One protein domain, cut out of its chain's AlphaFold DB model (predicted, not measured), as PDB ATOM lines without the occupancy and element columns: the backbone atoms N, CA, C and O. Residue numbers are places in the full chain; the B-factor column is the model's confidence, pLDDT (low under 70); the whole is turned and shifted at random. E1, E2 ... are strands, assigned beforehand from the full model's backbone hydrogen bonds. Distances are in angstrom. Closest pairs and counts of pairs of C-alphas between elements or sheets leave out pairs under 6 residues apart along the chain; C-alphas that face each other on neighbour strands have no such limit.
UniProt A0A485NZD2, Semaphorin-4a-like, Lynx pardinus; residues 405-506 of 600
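This is residues 405 to 506 of the 600 residues of the protein "Semaphorin-4a-like" of Lynx pardinus (UniProt A0A485NZD2). Two sheets stand partly face to face as a sandwich: a larger, strongly twisted sheet of E3, E6, E7, E1 and E8, with the small sheet of E2, E5 and E4 over part of one face. The long hairpin of E6 and E7 runs along the longest axis, and the tail after E8 crosses from the large sheet to the small one, where residues 504 to 505 pair with E2. The printed part has 102 residues with no named helix and eight named strands, E1 to E8 in chain order; the class is all strand, though under half of the residues, 48, are in named elements. The larger sheet, in the order E3, E6, E7, E1, E8, is mixed, and the smaller, in the order E2, E5, E4, is antiparallel. The whole is compact, with a radius of gyration of the C-alphas of 13.5 A and spans of 42 by 31 by 23 A.

E1, residues 405 to 409, is an inner strand of the larger sheet. After a tight link comes E2, residues 414 to 417, an edge strand of the smaller sheet; the closest C-alphas of the two, Ser 409 and Val 415, are 7.5 A apart. E3, residues 427 to 432, is an edge strand of the larger sheet. E4, residues 442 to 445, and E5, residues 448 to 452, form a hairpin, with N 443 and O 450 at 2.9 A. E5 is also the antiparallel neighbour of E2, with N 415 and O 451 at 2.9 A. E6, residues 459 to 467, and E7, residues 470 to 481, form a second hairpin, with N 461 and O 477 at 2.8 A. E6 is antiparallel to E3, with N 429 and O 464 at 3.0 A, and E7 is parallel to E1, with N 407 and O 478 at 2.9 A. E8, residues 497 to 499, is parallel to E1, with N 406 and O 498 at 2.8 A. The parts of the two sheets that face each other are 10.2 A centre to centre.

E1 begins at C-alpha 405 (5.676, -27.788, 37.544). E7 is the longest strand, 33.3 A from C-alpha 470 (-16.511, -22.930, 41.253) to C-alpha 481; E6 measures 26.3 A and E3 17.3 A. E5 measures 12.9 A, E1 12.8 A, E2 9.9 A and E4 9.7 A. E8, 6.6 A, ends at C-alpha 499 (10.749, -28.478, 34.984).

The two C-alphas farthest apart, those of Asn 468 and Asp 483, are 42.5 A apart. The printed part has no cut. The link from E7 to E8, residues 482 to 496, is long. Mean pLDDT of the printed part is 82.5; residues 483 to 488 and 502 to 506 are under 70.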
ATOM      1  N   LYS A 405       4.429 -28.534  37.759       89.56
ATOM      2  CA  LYS A 405       5.676 -27.788  37.544       89.56
ATOM      3  C   LYS A 405       6.692 -28.158  38.633       89.56
ATOM      4  O   LYS A 405       6.516 -27.797  39.795       89.56
ATOM      5  N   GLU A 406       7.720 -28.926  38.283       88.38
ATOM      6  CA  GLU A 406       8.824 -29.287  39.181       88.38
ATOM      7  C   GLU A 406       9.725 -28.069  39.415       88.38
ATOM      8  O   GLU A 406      10.253 -27.499  38.458       88.38
ATOM      9  N   VAL A 407       9.926 -27.706  40.685       88.62
ATOM     10  CA  VAL A 407      10.811 -26.612  41.105       88.62
ATOM     11  C   VAL A 407      11.885 -27.169  42.035       88.62
ATOM     12  O   VAL A 407      11.632 -27.507  43.193       88.62
ATOM     13  N   LEU A 408      13.097 -27.252  41.494       86.25
ATOM     14  CA  LEU A 408      14.325 -27.587  42.209       86.25
ATOM     15  C   LEU A 408      14.961 -26.301  42.741       86.25
ATOM     16  O   LEU A 408      15.155 -25.354  41.979       86.25
ATOM     17  N   SER A 409      15.318 -26.269  44.026       84.56
ATOM     18  CA  SER A 409      16.048 -25.136  44.604       84.56
ATOM     19  C   SER A 409      17.011 -25.551  45.723       84.56
ATOM     20  O   SER A 409      16.959 -26.661  46.251       84.56
ATOM     21  N   VAL A 410      17.910 -24.634  46.075       84.06
ATOM     22  CA  VAL A 410      18.900 -24.765  47.153       84.06
ATOM     23  C   VAL A 410      18.228 -24.488  48.512       84.06
ATOM     24  O   VAL A 410      17.418 -23.554  48.587       84.06
ATOM     25  N   PRO A 411      18.555 -25.221  49.595       82.62
ATOM     26  CA  PRO A 411      18.080 -24.913  50.945       82.62
ATOM     27  C   PRO A 411      18.308 -23.457  51.365       82.62
ATOM     28  O   PRO A 411      19.293 -22.825  50.982       82.62
ATOM     29  N   ASN A 412      17.405 -22.937  52.197       82.81
ATOM     30  CA  ASN A 412      17.415 -21.573  52.742       82.81
ATOM     31  C   ASN A 412      17.397 -20.445  51.687       82.81
ATOM     32  O   ASN A 412      17.680 -19.290  52.001       82.81
ATOM     33  N   SER A 413      17.034 -20.756  50.439       86.12
ATOM     34  CA  SER A 413      16.732 -19.757  49.408       86.12
ATOM     35  C   SER A 413      15.276 -19.286  49.486       86.12
ATOM     36  O   SER A 413      14.412 -19.995  50.006       86.12
ATOM     37  N   ILE A 414      15.002 -18.097  48.939       87.88
ATOM     38  CA  ILE A 414      13.635 -17.631  48.688       87.88
ATOM     39  C   ILE A 414      13.281 -17.932  47.227       87.88
ATOM     40  O   ILE A 414      13.982 -17.527  46.292       87.88
ATOM     41  N   VAL A 415      12.186 -18.665  47.053       89.31
ATOM     42  CA  VAL A 415      11.644 -19.131  45.774       89.31
ATOM     43  C   VAL A 415      10.332 -18.399  45.510       89.31
ATOM     44  O   VAL A 415       9.435 -18.433  46.349       89.31
ATOM     45  N   GLU A 416      10.196 -17.758  44.349       91.06
ATOM     46  CA  GLU A 416       8.913 -17.207  43.903       91.06
ATOM     47  C   GLU A 416       8.166 -18.224  43.029       91.06
ATOM     48  O   GLU A 416       8.662 -18.647  41.984       91.06
ATOM     49  N   LEU A 417       6.954 -18.594  43.445       92.06
ATOM     50  CA  LEU A 417       6.018 -19.406  42.670       92.06
ATOM     51  C   LEU A 417       4.902 -18.493  42.133       92.06
ATOM     52  O   LEU A 417       4.009 -18.121  42.899       92.06
ATOM     53  N   PRO A 418       4.914 -18.094  40.849       92.25
ATOM     54  CA  PRO A 418       3.892 -17.205  40.309       92.25
ATOM     55  C   PRO A 418       2.548 -17.924  40.142       92.25
ATOM     56  O   PRO A 418       2.495 -19.077  39.702       92.25
ATOM     57  N   CYS A 419       1.452 -17.221  40.444       91.00
ATOM     58  CA  CYS A 419       0.094 -17.656  40.114       91.00
ATOM     59  C   CYS A 419      -0.460 -16.824  38.944       91.00
ATOM     60  O   CYS A 419      -0.667 -15.619  39.117       91.00
ATOM     61  N   PRO A 420      -0.715 -17.429  37.766       87.56
ATOM     62  CA  PRO A 420      -1.403 -16.755  36.669       87.56
ATOM     63  C   PRO A 420      -2.790 -16.270  37.107       87.56
ATOM     64  O   PRO A 420      -3.555 -17.028  37.700       87.56
ATOM     65  N   ARG A 421      -3.131 -15.013  36.808       86.69
ATOM     66  CA  ARG A 421      -4.456 -14.445  37.100       86.69
ATOM     67  C   ARG A 421      -5.184 -14.107  35.801       86.69
ATOM     68  O   ARG A 421      -5.052 -12.996  35.299       86.69
ATOM     69  N   LEU A 422      -5.920 -15.074  35.253       79.62
ATOM     70  CA  LEU A 422      -6.681 -14.894  34.008       79.62
ATOM     71  C   LEU A 422      -8.008 -14.150  34.239       79.62
ATOM     72  O   LEU A 422      -8.384 -13.305  33.435       79.62
ATOM     73  N   SER A 423      -8.689 -14.418  35.359       86.19
ATOM     74  CA  SER A 423      -9.887 -13.674  35.775       86.19
ATOM     75  C   SER A 423      -9.536 -12.607  36.810       86.19
ATOM     76  O   SER A 423      -8.892 -12.903  37.821       86.19
ATOM     77  N   ALA A 424     -10.011 -11.380  36.579       85.44
ATOM     78  CA  ALA A 424      -9.980 -10.279  37.543       85.44
ATOM     79  C   ALA A 424     -11.153 -10.315  38.550       85.44
ATOM     80  O   ALA A 424     -11.173  -9.522  39.489       85.44
ATOM     81  N   LEU A 425     -12.126 -11.214  38.352       84.75
ATOM     82  CA  LEU A 425     -13.288 -11.411  39.230       84.75
ATOM     83  C   LEU A 425     -13.093 -12.591  40.198       84.75
ATOM     84  O   LEU A 425     -13.724 -12.633  41.254       84.75
ATOM     85  N   ALA A 426     -12.209 -13.532  39.861       88.31
ATOM     86  CA  ALA A 426     -11.889 -14.674  40.704       88.31
ATOM     87  C   ALA A 426     -11.123 -14.274  41.976       88.31
ATOM     88  O   ALA A 426     -10.193 -13.464  41.964       88.31
ATOM     89  N   SER A 427     -11.467 -14.930  43.082       91.62
ATOM     90  CA  SER A 427     -10.655 -14.938  44.302       91.62
ATOM     91  C   SER A 427      -9.531 -15.977  44.179       91.62
ATOM     92  O   SER A 427      -9.750 -17.056  43.632       91.62
ATOM     93  N   TYR A 428      -8.329 -15.664  44.675       91.56
ATOM     94  CA  TYR A 428      -7.149 -16.534  44.564       91.56
ATOM     95  C   TYR A 428      -6.602 -16.889  45.948       91.56
ATOM     96  O   TYR A 428      -6.431 -16.004  46.787       91.56
ATOM     97  N   ARG A 429      -6.292 -18.170  46.180       92.25
ATOM     98  CA  ARG A 429      -5.695 -18.677  47.431       92.25
ATOM     99  C   ARG A 429      -4.635 -19.741  47.156       92.25
ATOM    100  O   ARG A 429      -4.741 -20.470  46.174       92.25
ATOM    101  N   TRP A 430      -3.665 -19.881  48.054       92.88
ATOM    102  CA  TRP A 430      -2.646 -20.931  47.989       92.88
ATOM    103  C   TRP A 430      -2.914 -22.052  49.005       92.88
ATOM    104  O   TRP A 430      -3.386 -21.786  50.110       92.88
ATOM    105  N   SER A 431      -2.588 -23.296  48.645       91.44
ATOM    106  CA  SER A 431      -2.577 -24.458  49.549       91.44
ATOM    107  C   SER A 431      -1.243 -25.205  49.487       91.44
ATOM    108  O   SER A 431      -0.558 -25.184  48.462       91.44
ATOM    109  N   HIS A 432      -0.896 -25.891  50.579       90.06
ATOM    110  CA  HIS A 432       0.211 -26.848  50.661       90.06
ATOM    111  C   HIS A 432      -0.388 -28.229  50.940       90.06
ATOM    112  O   HIS A 432      -0.986 -28.472  51.991       90.06
ATOM    113  N   GLY A 433      -0.350 -29.108  49.938       82.19
ATOM    114  CA  GLY A 433      -1.134 -30.340  49.918       82.19
ATOM    115  C   GLY A 433      -2.618 -30.078  50.213       82.19
ATOM    116  O   GLY A 433      -3.277 -29.292  49.532       82.19
ATOM    117  N   LYS A 434      -3.130 -30.736  51.260       78.31
ATOM    118  CA  LYS A 434      -4.525 -30.651  51.735       78.31
ATOM    119  C   LYS A 434      -4.735 -29.555  52.813       78.31
ATOM    120  O   LYS A 434      -5.821 -29.479  53.380       78.31
ATOM    121  N   ALA A 435      -3.729 -28.717  53.093       84.00
ATOM    122  CA  ALA A 435      -3.728 -27.692  54.145       84.00
ATOM    123  C   ALA A 435      -3.486 -26.262  53.608       84.00
ATOM    124  O   ALA A 435      -3.144 -26.058  52.440       84.00
ATOM    125  N   ALA A 436      -3.653 -25.255  54.472       85.25
ATOM    126  CA  ALA A 436      -3.184 -23.894  54.204       85.25
ATOM    127  C   ALA A 436      -1.643 -23.841  54.185       85.25
ATOM    128  O   ALA A 436      -0.980 -24.680  54.795       85.25
ATOM    129  N   VAL A 437      -1.071 -22.854  53.492       86.38
ATOM    130  CA  VAL A 437       0.386 -22.648  53.481       86.38
ATOM    131  C   VAL A 437       0.864 -22.126  54.852       86.38
ATOM    132  O   VAL A 437       0.210 -21.237  55.396       86.38
ATOM    133  N   PRO A 438       1.994 -22.611  55.408       81.06
ATOM    134  CA  PRO A 438       2.536 -22.094  56.666       81.06
ATOM    135  C   PRO A 438       3.007 -20.631  56.569       81.06
ATOM    136  O   PRO A 438       3.970 -20.321  55.870       81.06
ATOM    137  N   GLU A 439       2.382 -19.736  57.338       79.94
ATOM    138  CA  GLU A 439       2.714 -18.296  57.375       79.94
ATOM    139  C   GLU A 439       4.147 -18.009  57.863       79.94
ATOM    140  O   GLU A 439       4.737 -16.989  57.519       79.94
ATOM    141  N   ALA A 440       4.736 -18.920  58.648       78.00
ATOM    142  CA  ALA A 440       6.089 -18.771  59.186       78.00
ATOM    143  C   ALA A 440       7.206 -18.935  58.134       78.00
ATOM    144  O   ALA A 440       8.333 -18.509  58.381       78.00
ATOM    145  N   SER A 441       6.917 -19.555  56.983       80.56
ATOM    146  CA  SER A 441       7.899 -19.812  55.918       80.56
ATOM    147  C   SER A 441       7.468 -19.323  54.534       80.56
ATOM    148  O   SER A 441       8.252 -19.440  53.592       80.56
ATOM    149  N   ALA A 442       6.275 -18.738  54.381       87.81
ATOM    150  CA  ALA A 442       5.838 -18.182  53.104       87.81
ATOM    151  C   ALA A 442       4.939 -16.943  53.233       87.81
ATOM    152  O   ALA A 442       4.161 -16.809  54.174       87.81
ATOM    153  N   ALA A 443       4.999 -16.072  52.225       89.62
ATOM    154  CA  ALA A 443       4.160 -14.884  52.097       89.62
ATOM    155  C   ALA A 443       3.646 -14.729  50.657       89.62
ATOM    156  O   ALA A 443       4.352 -15.045  49.700       89.62
ATOM    157  N   VAL A 444       2.428 -14.213  50.475       88.75
ATOM    158  CA  VAL A 444       1.874 -13.939  49.137       88.75
ATOM    159  C   VAL A 444       2.157 -12.487  48.754       88.75
ATOM    160  O   VAL A 444       1.652 -11.568  49.397       88.75
ATOM    161  N   TYR A 445       2.925 -12.271  47.685       86.31
ATOM    162  CA  TYR A 445       3.256 -10.944  47.159       86.31
ATOM    163  C   TYR A 445       2.817 -10.829  45.697       86.31
ATOM    164  O   TYR A 445       3.127 -11.691  44.880       86.31
ATOM    165  N   ASN A 446       2.013  -9.809  45.373       85.25
ATOM    166  CA  ASN A 446       1.320  -9.609  44.085       85.25
ATOM    167  C   ASN A 446       0.452 -10.790  43.570       85.25
ATOM    168  O   ASN A 446      -0.304 -10.634  42.610       85.25
ATOM    169  N   GLY A 447       0.440 -11.941  44.249       85.69
ATOM    170  CA  GLY A 447      -0.268 -13.173  43.876       85.69
ATOM    171  C   GLY A 447       0.659 -14.382  43.776       85.69
ATOM    172  O   GLY A 447       0.208 -15.511  43.979       85.69
ATOM    173  N   SER A 448       1.948 -14.144  43.540       91.06
ATOM    174  CA  SER A 448       2.998 -15.142  43.697       91.06
ATOM    175  C   SER A 448       3.143 -15.545  45.164       91.06
ATOM    176  O   SER A 448       2.977 -14.716  46.062       91.06
ATOM    177  N   LEU A 449       3.486 -16.807  45.411       92.19
ATOM    178  CA  LEU A 449       3.916 -17.270  46.724       92.19
ATOM    179  C   LEU A 449       5.439 -17.145  46.819       92.19
ATOM    180  O   LEU A 449       6.160 -17.806  46.074       92.19
ATOM    181  N   LEU A 450       5.921 -16.308  47.732       91.75
ATOM    182  CA  LEU A 450       7.320 -16.264  48.147       91.75
ATOM    183  C   LEU A 450       7.507 -17.305  49.250       91.75
ATOM    184  O   LEU A 450       6.923 -17.165  50.322       91.75
ATOM    185  N   LEU A 451       8.293 -18.345  48.984       90.75
ATOM    186  CA  LEU A 451       8.537 -19.474  49.883       90.75
ATOM    187  C   LEU A 451      10.013 -19.503  50.303       90.75
ATOM    188  O   LEU A 451      10.897 -19.564  49.450       90.75
ATOM    189  N   LEU A 452      10.281 -19.496  51.609       88.75
ATOM    190  CA  LEU A 452      11.607 -19.758  52.168       88.75
ATOM    191  C   LEU A 452      11.793 -21.274  52.315       88.75
ATOM    192  O   LEU A 452      11.124 -21.912  53.130       88.75
ATOM    193  N   LEU A 453      12.706 -21.857  51.536       84.69
ATOM    194  CA  LEU A 453      12.875 -23.310  51.461       84.69
ATOM    195  C   LEU A 453      13.699 -23.863  52.639       84.69
ATOM    196  O   LEU A 453      14.886 -24.160  52.502       84.69
ATOM    197  N   GLN A 454      13.062 -23.979  53.804       83.12
ATOM    198  CA  GLN A 454      13.591 -24.691  54.976       83.12
ATOM    199  C   GLN A 454      13.318 -26.204  54.899       83.12
ATOM    200  O   GLN A 454      12.533 -26.671  54.068       83.12
ATOM    201  N   ASP A 455      13.941 -26.978  55.790       74.25
ATOM    202  CA  ASP A 455      13.687 -28.416  55.908       74.25
ATOM    203  C   ASP A 455      12.197 -28.688  56.184       74.25
ATOM    204  O   ASP A 455      11.574 -28.067  57.044       74.25
ATOM    205  N   GLY A 456      11.602 -29.602  55.413       73.94
ATOM    206  CA  GLY A 456      10.162 -29.889  55.455       73.94
ATOM    207  C   GLY A 456       9.269 -28.953  54.622       73.94
ATOM    208  O   GLY A 456       8.109 -29.291  54.405       73.94
ATOM    209  N   ALA A 457       9.780 -27.846  54.065       79.19
ATOM    210  CA  ALA A 457       9.011 -26.918  53.217       79.19
ATOM    211  C   ALA A 457       8.861 -27.370  51.741       79.19
ATOM    212  O   ALA A 457       8.613 -26.559  50.852       79.19
ATOM    213  N   GLY A 458       9.047 -28.661  51.454       83.94
ATOM    214  CA  GLY A 458       8.837 -29.237  50.122       83.94
ATOM    215  C   GLY A 458       7.440 -29.843  49.937       83.94
ATOM    216  O   GLY A 458       6.635 -29.903  50.865       83.94
ATOM    217  N   GLY A 459       7.151 -30.320  48.726       87.81
ATOM    218  CA  GLY A 459       5.895 -30.984  48.362       87.81
ATOM    219  C   GLY A 459       5.027 -30.174  47.397       87.81
ATOM    220  O   GLY A 459       5.520 -29.333  46.643       87.81
ATOM    221  N   LEU A 460       3.723 -30.467  47.388       88.50
ATOM    222  CA  LEU A 460       2.760 -29.891  46.448       88.50
ATOM    223  C   LEU A 460       2.239 -28.527  46.930       88.50
ATOM    224  O   LEU A 460       1.530 -28.457  47.932       88.50
ATOM    225  N   TYR A 461       2.507 -27.471  46.167       91.00
ATOM    226  CA  TYR A 461       1.913 -26.143  46.334       91.00
ATOM    227  C   TYR A 461       0.935 -25.865  45.193       91.00
ATOM    228  O   TYR A 461       1.283 -26.037  44.025       91.00
ATOM    229  N   GLN A 462      -0.287 -25.428  45.500       91.62
ATOM    230  CA  GLN A 462      -1.316 -25.169  44.484       91.62
ATOM    231  C   GLN A 462      -1.913 -23.774  44.654       91.62
ATOM    232  O   GLN A 462      -2.327 -23.410  45.755       91.62
ATOM    233  N   CYS A 463      -2.006 -23.018  43.559       91.62
ATOM    234  CA  CYS A 463      -2.822 -21.809  43.517       91.62
ATOM    235  C   CYS A 463      -4.220 -22.171  43.007       91.62
ATOM    236  O   CYS A 463      -4.361 -22.771  41.941       91.62
ATOM    237  N   TRP A 464      -5.246 -21.794  43.760       90.25
ATOM    238  CA  TRP A 464      -6.651 -22.038  43.457       90.25
ATOM    239  C   TRP A 464      -7.353 -20.730  43.117       90.25
ATOM    240  O   TRP A 464      -7.326 -19.802  43.929       90.25
ATOM    241  N   ALA A 465      -8.039 -20.691  41.978       89.69
ATOM    242  CA  ALA A 465      -9.042 -19.674  41.683       89.69
ATOM    243  C   ALA A 465     -10.401 -20.120  42.239       89.69
ATOM    244  O   ALA A 465     -10.672 -21.316  42.386       89.69
ATOM    245  N   THR A 466     -11.268 -19.170  42.581       89.38
ATOM    246  CA  THR A 466     -12.681 -19.415  42.898       89.38
ATOM    247  C   THR A 466     -13.541 -18.249  42.419       89.38
ATOM    248  O   THR A 466     -13.371 -17.118  42.880       89.38
ATOM    249  N   GLU A 467     -14.465 -18.548  41.505       87.25
ATOM    250  CA  GLU A 467     -15.437 -17.631  40.892       87.25
ATOM    251  C   GLU A 467     -16.774 -18.377  40.716       87.25
ATOM    252  O   GLU A 467     -16.760 -19.573  40.435       87.25
ATOM    253  N   ASN A 468     -17.922 -17.711  40.903       81.06
ATOM    254  CA  ASN A 468     -19.273 -18.296  40.764       81.06
ATOM    255  C   ASN A 468     -19.444 -19.657  41.496       81.06
ATOM    256  O   ASN A 468     -19.929 -20.633  40.924       81.06
ATOM    257  N   ASP A 469     -18.963 -19.749  42.743       84.19
ATOM    258  CA  ASP A 469     -18.907 -20.975  43.568       84.19
ATOM    259  C   ASP A 469     -18.178 -22.180  42.927       84.19
ATOM    260  O   ASP A 469     -18.297 -23.331  43.369       84.19
ATOM    261  N   PHE A 470     -17.364 -21.941  41.898       84.31
ATOM    262  CA  PHE A 470     -16.511 -22.930  41.253       84.31
ATOM    263  C   PHE A 470     -15.036 -22.698  41.609       84.31
ATOM    264  O   PHE A 470     -14.419 -21.726  41.175       84.31
ATOM    265  N   SER A 471     -14.462 -23.614  42.394       86.69
ATOM    266  CA  SER A 471     -13.028 -23.644  42.713       86.69
ATOM    267  C   SER A 471     -12.266 -24.610  41.805       86.69
ATOM    268  O   SER A 471     -12.689 -25.756  41.644       86.69
ATOM    269  N   TYR A 472     -11.105 -24.189  41.300       83.69
ATOM    270  CA  TYR A 472     -10.199 -25.028  40.505       83.69
ATOM    271  C   TYR A 472      -8.722 -24.661  40.733       83.69
ATOM    272  O   TYR A 472      -8.428 -23.505  41.060       83.69
ATOM    273  N   PRO A 473      -7.782 -25.618  40.599       86.31
ATOM    274  CA  PRO A 473      -6.356 -25.327  40.664       86.31
ATOM    275  C   PRO A 473      -5.907 -24.687  39.341       86.31
ATOM    276  O   PRO A 473      -6.059 -25.281  38.278       86.31
ATOM    277  N   VAL A 474      -5.345 -23.480  39.409       86.38
ATOM    278  CA  VAL A 474      -4.826 -22.735  38.247       86.38
ATOM    279  C   VAL A 474      -3.418 -23.201  37.888       86.38
ATOM    280  O   VAL A 474      -3.061 -23.319  36.721       86.38
ATOM    281  N   VAL A 475      -2.600 -23.471  38.904       88.12
ATOM    282  CA  VAL A 475      -1.237 -23.983  38.739       88.12
ATOM    283  C   VAL A 475      -0.851 -24.826  39.949       88.12
ATOM    284  O   VAL A 475      -1.272 -24.551  41.075       88.12
ATOM    285  N   SER A 476      -0.077 -25.884  39.711       91.25
ATOM    286  CA  SER A 476       0.421 -26.800  40.740       91.25
ATOM    287  C   SER A 476       1.928 -26.988  40.599       91.25
ATOM    288  O   SER A 476       2.413 -27.424  39.554       91.25
ATOM    289  N   TYR A 477       2.655 -26.667  41.663       91.00
ATOM    290  CA  TYR A 477       4.106 -26.763  41.766       91.00
ATOM    291  C   TYR A 477       4.496 -27.909  42.701       91.00
ATOM    292  O   TYR A 477       3.895 -28.074  43.762       91.00
ATOM    293  N   TRP A 478       5.518 -28.679  42.338       89.50
ATOM    294  CA  TRP A 478       6.158 -29.647  43.230       89.50
ATOM    295  C   TRP A 478       7.552 -29.136  43.576       89.50
ATOM    296  O   TRP A 478       8.460 -29.174  42.744       89.50
ATOM    297  N   VAL A 479       7.696 -28.609  44.791       89.19
ATOM    298  CA  VAL A 479       8.921 -27.958  45.264       89.19
ATOM    299  C   VAL A 479       9.756 -28.960  46.051       89.19
ATOM    300  O   VAL A 479       9.233 -29.639  46.936       89.19
ATOM    301  N   HIS A 480      11.054 -29.047  45.774       86.25
ATOM    302  CA  HIS A 480      11.968 -29.830  46.604       86.25
ATOM    303  C   HIS A 480      13.395 -29.281  46.611       86.25
ATOM    304  O   HIS A 480      13.832 -28.572  45.702       86.25
ATOM    305  N   SER A 481      14.123 -29.641  47.670       81.25
ATOM    306  CA  SER A 481      15.545 -29.351  47.802       81.25
ATOM    307  C   SER A 481      16.356 -30.138  46.771       81.25
ATOM    308  O   SER A 481      16.042 -31.291  46.453       81.25
ATOM    309  N   GLN A 482      17.423 -29.517  46.271       76.25
ATOM    310  CA  GLN A 482      18.451 -30.180  45.474       76.25
ATOM    311  C   GLN A 482      19.263 -31.190  46.308       76.25
ATOM    312  O   GLN A 482      19.638 -32.240  45.788       76.25
ATOM    313  N   ASP A 483      19.474 -30.908  47.598       69.44
ATOM    314  CA  ASP A 483      20.244 -31.752  48.525       69.44
ATOM    315  C   ASP A 483      19.388 -32.860  49.169       69.44
ATOM    316  O   ASP A 483      19.905 -33.890  49.597       69.44
ATOM    317  N   GLN A 484      18.065 -32.665  49.218       67.94
ATOM    318  CA  GLN A 484      17.082 -33.658  49.667       67.94
ATOM    319  C   GLN A 484      15.899 -33.734  48.682       67.94
ATOM    320  O   GLN A 484      14.858 -33.102  48.903       67.94
ATOM    321  N   PRO A 485      16.027 -34.497  47.580       66.31
ATOM    322  CA  PRO A 485      14.919 -34.731  46.663       66.31
ATOM    323  C   PRO A 485      13.837 -35.586  47.336       66.31
ATOM    324  O   PRO A 485      14.061 -36.749  47.675       66.31
ATOM    325  N   LEU A 486      12.647 -35.010  47.517       69.62
ATOM    326  CA  LEU A 486      11.506 -35.713  48.103       69.62
ATOM    327  C   LEU A 486      10.998 -36.826  47.179       69.62
ATOM    328  O   LEU A 486      10.799 -36.617  45.979       69.62
ATOM    329  N   ALA A 487      10.718 -37.990  47.766       65.06
ATOM    330  CA  ALA A 487       9.985 -39.059  47.099       65.06
ATOM    331  C   ALA A 487       8.591 -38.575  46.656       65.06
ATOM    332  O   ALA A 487       7.973 -37.732  47.308       65.06
ATOM    333  N   LEU A 488       8.093 -39.117  45.542       64.88
ATOM    334  CA  LEU A 488       6.768 -38.782  45.024       64.88
ATOM    335  C   LEU A 488       5.660 -39.181  46.001       64.88
ATOM    336  O   LEU A 488       5.644 -40.307  46.496       64.88
ATOM    337  N   ASP A 489       4.666 -38.305  46.146       71.06
ATOM    338  CA  ASP A 489       3.337 -38.708  46.603       71.06
ATOM    339  C   ASP A 489       2.739 -39.716  45.590       71.06
ATOM    340  O   ASP A 489       2.611 -39.377  44.403       71.06
ATOM    341  N   PRO A 490       2.366 -40.943  46.009       70.62
ATOM    342  CA  PRO A 490       1.741 -41.929  45.131       70.62
ATOM    343  C   PRO A 490       0.427 -41.460  44.485       70.62
ATOM    344  O   PRO A 490       0.129 -41.885  43.367       70.62
ATOM    345  N   GLU A 491      -0.341 -40.553  45.110       73.06
ATOM    346  CA  GLU A 491      -1.565 -39.980  44.517       73.06
ATOM    347  C   GLU A 491      -1.252 -39.193  43.217       73.06
ATOM    348  O   GLU A 491      -2.079 -39.117  42.292       73.06
ATOM    349  N   LEU A 492      -0.019 -38.677  43.093       76.31
ATOM    350  CA  LEU A 492       0.475 -37.868  41.971       76.31
ATOM    351  C   LEU A 492       1.243 -38.667  40.896       76.31
ATOM    352  O   LEU A 492       1.795 -38.080  39.960       76.31
ATOM    353  N   ALA A 493       1.289 -39.998  40.994       74.38
ATOM    354  CA  ALA A 493       1.980 -40.845  40.022       74.38
ATOM    355  C   ALA A 493       1.332 -40.795  38.619       74.38
ATOM    356  O   ALA A 493       0.110 -40.872  38.469       74.38
ATOM    357  N   GLY A 494       2.150 -40.693  37.567       73.50
ATOM    358  CA  GLY A 494       1.683 -40.667  36.171       73.50
ATOM    359  C   GLY A 494       1.109 -39.328  35.683       73.50
ATOM    360  O   GLY A 494       0.560 -39.282  34.587       73.50
ATOM    361  N   ILE A 495       1.228 -38.249  36.465       79.50
ATOM    362  CA  ILE A 495       0.899 -36.886  36.019       79.50
ATOM    363  C   ILE A 495       2.102 -36.303  35.243       79.50
ATOM    364  O   ILE A 495       3.226 -36.392  35.754       79.50
ATOM    365  N   PRO A 496       1.904 -35.715  34.044       81.50
ATOM    366  CA  PRO A 496       2.940 -34.999  33.298       81.50
ATOM    367  C   PRO A 496       3.672 -33.932  34.120       81.50
ATOM    368  O   PRO A 496       3.080 -33.245  34.956       81.50
ATOM    369  N   ARG A 497       4.975 -33.789  33.859       81.31
ATOM    370  CA  ARG A 497       5.882 -32.911  34.607       81.31
ATOM    371  C   ARG A 497       6.651 -31.990  33.676       81.31
ATOM    372  O   ARG A 497       7.232 -32.439  32.693       81.31
ATOM    373  N   GLU A 498       6.673 -30.716  34.034       84.75
ATOM    374  CA  GLU A 498       7.459 -29.670  33.387       84.75
ATOM    375  C   GLU A 498       8.461 -29.139  34.415       84.75
ATOM    376  O   GLU A 498       8.065 -28.779  35.520       84.75
ATOM    377  N   ARG A 499       9.756 -29.098  34.094       82.25
ATOM    378  CA  ARG A 499      10.749 -28.478  34.984       82.25
ATOM    379  C   ARG A 499      10.780 -26.981  34.754       82.25
ATOM    380  O   ARG A 499      10.898 -26.545  33.613       82.25
ATOM    381  N   VAL A 500      10.710 -26.215  35.837       81.44
ATOM    382  CA  VAL A 500      10.687 -24.754  35.791       81.44
ATOM    383  C   VAL A 500      11.787 -24.208  36.690       81.44
ATOM    384  O   VAL A 500      11.798 -24.444  37.898       81.44
ATOM    385  N   GLU A 501      12.706 -23.446  36.099       71.62
ATOM    386  CA  GLU A 501      13.651 -22.628  36.854       71.62
ATOM    387  C   GLU A 501      12.888 -21.447  37.468       71.62
ATOM    388  O   GLU A 501      12.535 -20.485  36.786       71.62
ATOM    389  N   ALA A 502      12.582 -21.538  38.763       63.00
ATOM    390  CA  ALA A 502      12.010 -20.420  39.504       63.00
ATOM    391  C   ALA A 502      13.072 -19.318  39.701       63.00
ATOM    392  O   ALA A 502      14.243 -19.636  39.938       63.00
ATOM    393  N   PRO A 503      12.705 -18.023  39.643       58.50
ATOM    394  CA  PRO A 503      13.657 -16.934  39.830       58.50
ATOM    395  C   PRO A 503      14.181 -16.927  41.274       58.50
ATOM    396  O   PRO A 503      13.495 -16.530  42.216       58.50
ATOM    397  N   LEU A 504      15.422 -17.387  41.451       50.84
ATOM    398  CA  LEU A 504      16.062 -17.495  42.760       50.84
ATOM    399  C   LEU A 504      16.450 -16.117  43.302       50.84
ATOM    400  O   LEU A 504      17.470 -15.543  42.906       50.84
ATOM    401  N   THR A 505      15.721 -15.635  44.308       49.22
ATOM    402  CA  THR A 505      16.215 -14.536  45.145       49.22
ATOM    403  C   THR A 505      17.221 -15.102  46.149       49.22
ATOM    404  O   THR A 505      16.909 -15.452  47.287       49.22
ATOM    405  N   ARG A 506      18.478 -15.237  45.700       37.84
ATOM    406  CA  ARG A 506      19.605 -15.634  46.557       37.84
ATOM    407  C   ARG A 506      19.831 -14.591  47.657       37.84
ATOM    408  O   ARG A 506      20.604 -13.653  47.478       37.84
TER     409      ARG A 506